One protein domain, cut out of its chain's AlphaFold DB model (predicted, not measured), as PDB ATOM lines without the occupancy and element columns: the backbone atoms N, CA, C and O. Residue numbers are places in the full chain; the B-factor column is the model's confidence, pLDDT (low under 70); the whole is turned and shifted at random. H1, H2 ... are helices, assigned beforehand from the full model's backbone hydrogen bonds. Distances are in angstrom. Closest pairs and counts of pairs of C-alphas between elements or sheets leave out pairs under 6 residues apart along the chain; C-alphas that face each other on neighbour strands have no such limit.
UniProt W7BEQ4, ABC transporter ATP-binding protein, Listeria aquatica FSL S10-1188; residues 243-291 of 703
ATOM      1  N   GLN A 243      -5.892 -11.132 -20.504       87.50
ATOM      2  CA  GLN A 243      -5.819  -9.752 -20.007       87.50
ATOM      3  C   GLN A 243      -6.607  -9.581 -18.706       87.50
ATOM      4  O   GLN A 243      -6.099  -8.999 -17.748       87.50
ATOM      5  N   LYS A 244      -7.824 -10.129 -18.646       85.00
ATOM      6  CA  LYS A 244      -8.683 -10.080 -17.462       85.00
ATOM      7  C   LYS A 244      -8.064 -10.818 -16.280       85.00
ATOM      8  O   LYS A 244      -8.078 -10.296 -15.168       85.00
ATOM      9  N   GLU A 245      -7.485 -11.996 -16.502       80.44
ATOM     10  CA  GLU A 245      -6.799 -12.755 -15.454       80.44
ATOM     11  C   GLU A 245      -5.600 -11.984 -14.888       80.44
ATOM     12  O   GLU A 245      -5.496 -11.832 -13.668       80.44
ATOM     13  N   HIS A 246      -4.757 -11.411 -15.753       83.25
ATOM     14  CA  HIS A 246      -3.628 -10.581 -15.328       83.25
ATOM     15  C   HIS A 246      -4.072  -9.362 -14.508       83.25
ATOM     16  O   HIS A 246      -3.518  -9.116 -13.434       83.25
ATOM     17  N   LEU A 247      -5.099  -8.637 -14.964       82.69
ATOM     18  CA  LEU A 247      -5.641  -7.482 -14.240       82.69
ATOM     19  C   LEU A 247      -6.253  -7.882 -12.893       82.69
ATOM     20  O   LEU A 247      -6.056  -7.186 -11.899       82.69
ATOM     21  N   ASN A 248      -6.964  -9.009 -12.837       78.06
ATOM     22  CA  ASN A 248      -7.548  -9.518 -11.597       78.06
ATOM     23  C   ASN A 248      -6.471  -9.943 -10.596       78.06
ATOM     24  O   ASN A 248      -6.596  -9.678  -9.396       78.06
ATOM     25  N   GLU A 249      -5.403 -10.590 -11.062       78.88
ATOM     26  CA  GLU A 249      -4.282 -10.969 -10.208       78.88
ATOM     27  C   GLU A 249      -3.547  -9.733  -9.679       78.88
ATOM     28  O   GLU A 249      -3.244  -9.651  -8.484       78.88
ATOM     29  N   GLU A 250      -3.310  -8.741 -10.537       83.12
ATOM     30  CA  GLU A 250      -2.700  -7.475 -10.146       83.12
ATOM     31  C   GLU A 250      -3.564  -6.720  -9.128       83.12
ATOM     32  O   GLU A 250      -3.061  -6.332  -8.070       83.12
ATOM     33  N   TYR A 251      -4.874  -6.607  -9.372       82.44
ATOM     34  CA  TYR A 251      -5.826  -6.000  -8.439       82.44
ATOM     35  C   TYR A 251      -5.822  -6.721  -7.088       82.44
ATOM     36  O   TYR A 251      -5.743  -6.089  -6.034       82.44
ATOM     37  N   ARG A 252      -5.814  -8.060  -7.089       79.88
ATOM     38  CA  ARG A 252      -5.748  -8.861  -5.859       79.88
ATOM     39  C   ARG A 252      -4.439  -8.639  -5.100       79.88
ATOM     40  O   ARG A 252      -4.462  -8.525  -3.873       79.88
ATOM     41  N   ARG A 253      -3.301  -8.548  -5.798       83.88
ATOM     42  CA  ARG A 253      -1.993  -8.228  -5.191       83.88
ATOM     43  C   ARG A 253      -1.998  -6.827  -4.577       83.88
ATOM     44  O   ARG A 253      -1.532  -6.664  -3.446       83.88
ATOM     45  N   GLN A 254      -2.545  -5.834  -5.279       85.88
ATOM     46  CA  GLN A 254      -2.678  -4.459  -4.788       85.88
ATOM     47  C   GLN A 254      -3.607  -4.377  -3.571       85.88
ATOM     48  O   GLN A 254      -3.229  -3.771  -2.569       85.88
ATOM     49  N   TYR A 255      -4.757  -5.057  -3.607       85.62
ATOM     50  CA  TYR A 255      -5.694  -5.142  -2.488       85.62
ATOM     51  C   TYR A 255      -5.033  -5.739  -1.242       85.62
ATOM     52  O   TYR A 255      -5.048  -5.119  -0.182       85.62
ATOM     53  N   VAL A 256      -4.369  -6.896  -1.359       86.00
ATOM     54  CA  VAL A 256      -3.670  -7.531  -0.224       86.00
ATOM     55  C   VAL A 256      -2.570  -6.622   0.333       86.00
ATOM     56  O   VAL A 256      -2.415  -6.515   1.550       86.00
ATOM     57  N   LYS A 257      -1.818  -5.936  -0.535       88.88
ATOM     58  CA  LYS A 257      -0.789  -4.973  -0.118       88.88
ATOM     59  C   LYS A 257      -1.400  -3.775   0.617       88.88
ATOM     60  O   LYS A 257      -0.855  -3.361   1.639       88.88
ATOM     61  N   GLN A 258      -2.529  -3.253   0.136       89.69
ATOM     62  CA  GLN A 258      -3.248  -2.154   0.778       89.69
ATOM     63  C   GLN A 258      -3.815  -2.579   2.138       89.69
ATOM     64  O   GLN A 258      -3.644  -1.848   3.108       89.69
ATOM     65  N   GLN A 259      -4.404  -3.775   2.250       87.50
ATOM     66  CA  GLN A 259      -4.917  -4.294   3.524       87.50
ATOM     67  C   GLN A 259      -3.804  -4.473   4.559       87.50
ATOM     68  O   GLN A 259      -3.948  -4.000   5.682       87.50
ATOM     69  N   ARG A 260      -2.649  -5.037   4.177       89.19
ATOM     70  CA  ARG A 260      -1.479  -5.121   5.075       89.19
ATOM     71  C   ARG A 260      -1.013  -3.742   5.541       89.19
ATOM     72  O   ARG A 260      -0.772  -3.544   6.726       89.19
ATOM     73  N   MET A 261      -0.933  -2.770   4.627       89.62
ATOM     74  CA  MET A 261      -0.575  -1.389   4.968       89.62
ATOM     75  C   MET A 261      -1.586  -0.759   5.940       89.62
ATOM     76  O   MET A 261      -1.183  -0.063   6.877       89.62
ATOM     77  N   ILE A 262      -2.885  -0.988   5.725       89.12
ATOM     78  CA  ILE A 262      -3.960  -0.513   6.605       89.12
ATOM     79  C   ILE A 262      -3.812  -1.150   7.989       89.12
ATOM     80  O   ILE A 262      -3.740  -0.415   8.971       89.12
ATOM     81  N   GLU A 263      -3.669  -2.473   8.076       90.00
ATOM     82  CA  GLU A 263      -3.498  -3.207   9.337       90.00
ATOM     83  C   GLU A 263      -2.262  -2.743  10.127       90.00
ATOM     84  O   GLU A 263      -2.346  -2.483  11.332       90.00
ATOM     85  N   GLU A 264      -1.113  -2.583   9.465       88.75
ATOM     86  CA  GLU A 264       0.115  -2.068  10.083       88.75
ATOM     87  C   GLU A 264      -0.072  -0.639  10.607       88.75
ATOM     88  O   GLU A 264       0.345  -0.309  11.726       88.75
ATOM     89  N   THR A 265      -0.737   0.212   9.822       86.75
ATOM     90  CA  THR A 265      -1.010   1.605  10.190       86.75
ATOM     91  C   THR A 265      -1.989   1.689  11.360       86.75
ATOM     92  O   THR A 265      -1.735   2.425  12.316       86.75
ATOM     93  N   GLU A 266      -3.064   0.900  11.348       88.44
ATOM     94  CA  GLU A 266      -4.038   0.806  12.438       88.44
ATOM     95  C   GLU A 266      -3.402   0.265  13.723       88.44
ATOM     96  O   GLU A 266      -3.637   0.808  14.806       88.44
ATOM     97  N   SER A 267      -2.540  -0.752  13.622       86.44
ATOM     98  CA  SER A 267      -1.777  -1.296  14.752       86.44
ATOM     99  C   SER A 267      -0.845  -0.245  15.361       86.44
ATOM    100  O   SER A 267      -0.799  -0.078  16.585       86.44
ATOM    101  N   TYR A 268      -0.157   0.539  14.523       86.12
ATOM    102  CA  TYR A 268       0.676   1.655  14.974       86.12
ATOM    103  C   TYR A 268      -0.146   2.741  15.679       86.12
ATOM    104  O   TYR A 268       0.256   3.202  16.752       86.12
ATOM    105  N   ILE A 269      -1.295   3.128  15.113       86.12
ATOM    106  CA  ILE A 269      -2.214   4.111  15.710       86.12
ATOM    107  C   ILE A 269      -2.709   3.605  17.066       86.12
ATOM    108  O   ILE A 269      -2.652   4.347  18.045       86.12
ATOM    109  N   ARG A 270      -3.127   2.336  17.155       84.75
ATOM    110  CA  ARG A 270      -3.633   1.721  18.392       84.75
ATOM    111  C   ARG A 270      -2.578   1.718  19.500       84.75
ATOM    112  O   ARG A 270      -2.901   2.066  20.632       84.75
ATOM    113  N   LYS A 271      -1.322   1.386  19.175       84.88
ATOM    114  CA  LYS A 271      -0.202   1.356  20.136       84.88
ATOM    115  C   LYS A 271       0.276   2.745  20.574       84.88
ATOM    116  O   LYS A 271       0.720   2.892  21.704       84.88
ATOM    117  N   ASN A 272       0.191   3.758  19.708       84.38
ATOM    118  CA  ASN A 272       0.774   5.091  19.944       84.38
ATOM    119  C   ASN A 272      -0.277   6.197  20.160       84.38
ATOM    120  O   ASN A 272       0.041   7.383  20.053       84.38
ATOM    121  N   LYS A 273      -1.534   5.830  20.453       72.00
ATOM    122  CA  LYS A 273      -2.654   6.776  20.630       72.00
ATOM    123  C   LYS A 273      -2.474   7.705  21.840       72.00
ATOM    124  O   LYS A 273      -2.993   8.820  21.833       72.00
ATOM    125  N   ALA A 274      -1.713   7.269  22.846       61.25
ATOM    126  CA  ALA A 274      -1.344   8.039  24.032       61.25
ATOM    127  C   ALA A 274       0.189   8.091  24.185       61.25
ATOM    128  O   ALA A 274       0.874   7.111  23.900       61.25
ATOM    129  N   GLY A 275       0.729   9.237  24.619       67.81
ATOM    130  CA  GLY A 275       2.170   9.447  24.831       67.81
ATOM    131  C   GLY A 275       2.862  10.333  23.781       67.81
ATOM    132  O   GLY A 275       2.211  11.013  22.982       67.81
ATOM    133  N   VAL A 276       4.201  10.331  23.797       68.81
ATOM    134  CA  VAL A 276       5.084  11.227  23.010       68.81
ATOM    135  C   VAL A 276       4.833  11.131  21.496       68.81
ATOM    136  O   VAL A 276       4.885  12.132  20.785       68.81
ATOM    137  N   ASN A 277       4.446   9.949  21.005       76.69
ATOM    138  CA  ASN A 277       4.189   9.692  19.584       76.69
ATOM    139  C   ASN A 277       2.746   9.994  19.126       76.69
ATOM    140  O   ASN A 277       2.414   9.766  17.958       76.69
ATOM    141  N   SER A 278       1.887  10.546  19.992       75.19
ATOM    142  CA  SER A 278       0.461  10.774  19.683       75.19
ATOM    143  C   SER A 278       0.222  11.726  18.503       75.19
ATOM    144  O   SER A 278      -0.721  11.538  17.731       75.19
ATOM    145  N   LYS A 279       1.101  12.719  18.296       77.19
ATOM    146  CA  LYS A 279       1.016  13.646  17.153       77.19
ATOM    147  C   LYS A 279       1.260  12.924  15.820       77.19
ATOM    148  O   LYS A 279       0.561  13.200  14.848       77.19
ATOM    149  N   MET A 280       2.187  11.960  15.790       76.69
ATOM    150  CA  MET A 280       2.433  11.115  14.614       76.69
ATOM    151  C   MET A 280       1.299  10.113  14.375       76.69
ATOM    152  O   MET A 280       0.908   9.904  13.226       76.69
ATOM    153  N   ALA A 281       0.725   9.538  15.437       77.62
ATOM    154  CA  ALA A 281      -0.437   8.653  15.331       77.62
ATOM    155  C   ALA A 281      -1.658   9.375  14.726       77.62
ATOM    156  O   ALA A 281      -2.248   8.869  13.776       77.62
ATOM    157  N   ARG A 282      -1.966  10.603  15.177       81.56
ATOM    158  CA  ARG A 282      -3.040  11.444  14.602       81.56
ATOM    159  C   ARG A 282      -2.795  11.827  13.136       81.56
ATOM    160  O   ARG A 282      -3.744  11.960  12.367       81.56
ATOM    161  N   GLY A 283      -1.536  12.025  12.740       84.06
ATOM    162  CA  GLY A 283      -1.165  12.289  11.344       84.06
ATOM    163  C   GLY A 283      -1.464  11.099  10.430       84.06
ATOM    164  O   GLY A 283      -2.125  11.263   9.405       84.06
ATOM    165  N   ARG A 284      -1.055   9.893  10.846       85.06
ATOM    166  CA  ARG A 284      -1.348   8.645  10.121       85.06
ATOM    167  C   ARG A 284      -2.840   8.314  10.102       85.06
ATOM    168  O   ARG A 284      -3.327   7.855   9.081       85.06
ATOM    169  N   GLU A 285      -3.575   8.618  11.170       86.19
ATOM    170  CA  GLU A 285      -5.038   8.473  11.230       86.19
ATOM    171  C   GLU A 285      -5.742   9.359  10.187       86.19
ATOM    172  O   GLU A 285      -6.588   8.881   9.434       86.19
ATOM    173  N   LYS A 286      -5.335  10.630  10.047       85.31
ATOM    174  CA  LYS A 286      -5.851  11.507   8.978       85.31
ATOM    175  C   LYS A 286      -5.511  11.001   7.577       85.31
ATOM    176  O   LYS A 286      -6.317  11.174   6.668       85.31
ATOM    177  N   GLN A 287      -4.324  10.424   7.397       83.31
ATOM    178  CA  GLN A 287      -3.892   9.876   6.113       83.31
ATOM    179  C   GLN A 287      -4.679   8.609   5.753       83.31
ATOM    180  O   GLN A 287      -5.132   8.480   4.622       83.31
ATOM    181  N   LEU A 288      -4.918   7.730   6.731       86.12
ATOM    182  CA  LEU A 288      -5.726   6.522   6.577       86.12
ATOM    183  C   LEU A 288      -7.190   6.849   6.241       86.12
ATOM    184  O   LEU A 288      -7.778   6.192   5.392       86.12
ATOM    185  N   ASN A 289      -7.760   7.894   6.855       84.38
ATOM    186  CA  ASN A 289      -9.139   8.331   6.595       84.38
ATOM    187  C   ASN A 289      -9.338   8.976   5.213       84.38
ATOM    188  O   ASN A 289     -10.473   9.102   4.766       84.38
ATOM    189  N   ARG A 290      -8.262   9.422   4.555       87.06
ATOM    190  CA  ARG A 290      -8.292   9.988   3.195       87.06
ATOM    191  C   ARG A 290      -7.945   8.970   2.111       87.06
ATOM    192  O   ARG A 290      -8.036   9.303   0.936       87.06
ATOM    193  N   LEU A 291      -7.489   7.780   2.494       84.81
ATOM    194  CA  LEU A 291      -7.119   6.736   1.551       84.81
ATOM    195  C   LEU A 291      -8.390   6.150   0.926       84.81
ATOM    196  O   LEU A 291      -9.232   5.610   1.645       84.81
TER     197      LEU A 291
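What this domain is: This is residues 243 to 291 of the 703 residues of the protein "ABC transporter ATP-binding protein" of Listeria aquatica FSL S10-1188 (UniProt W7BEQ4). A lopsided helical hairpin: one long helix, H1, makes nearly the whole length, and a much shorter helix, H2, folds back along its last part. The first half of H1, residues 243 to 257, sticks out free as a straight arm beyond the body that the rest makes. The printed part has 49 residues with two named helices, H1 then H2, and no named strand; the class is all helix. The whole is only just extended, close to loose, with a radius of gyration of the C-alphas of 14.7 A, and it spans 49 by 17 by 9 A, a rod.

Where its parts are: H1 takes residues 243 to 271 and measures 42.0 A from first to last C-alpha. It begins at C-alpha 243 at (-5.819, -9.752, -20.007) and ends at C-alpha 271 at (-0.202, 1.356, 20.136). H2 takes residues 278 to 289, 16.4 A from first to last C-alpha, and ends at C-alpha 289 at (-9.139, 8.331, 6.595).

How they stand to each other: H1 touches H2 with its residues 262 to 269 alone, with 9 pairs of C-alphas within 8 A. The closest C-alphas of the two are those of Ile 269 and Ala 281, 4.9 A apart. Their lines stand at a shallow tilt of 27 degrees, and they run opposite ways, a helical hairpin. In H1 and H2 every O i to N i+4 pair is within hydrogen-bond range.

The domain as a whole: The two C-alphas farthest apart are those of Gln 243 and Gly 275, at 49.4 A. Without residues 243 to 257, which stand free, the body has 34 residues and spans 27 by 16 by 8 A. The link from H1 to H2, 6 residues, is short. The printed part has no cut. The mean pLDDT of the printed part is 82.9, and residues 274 to 276 are under 70.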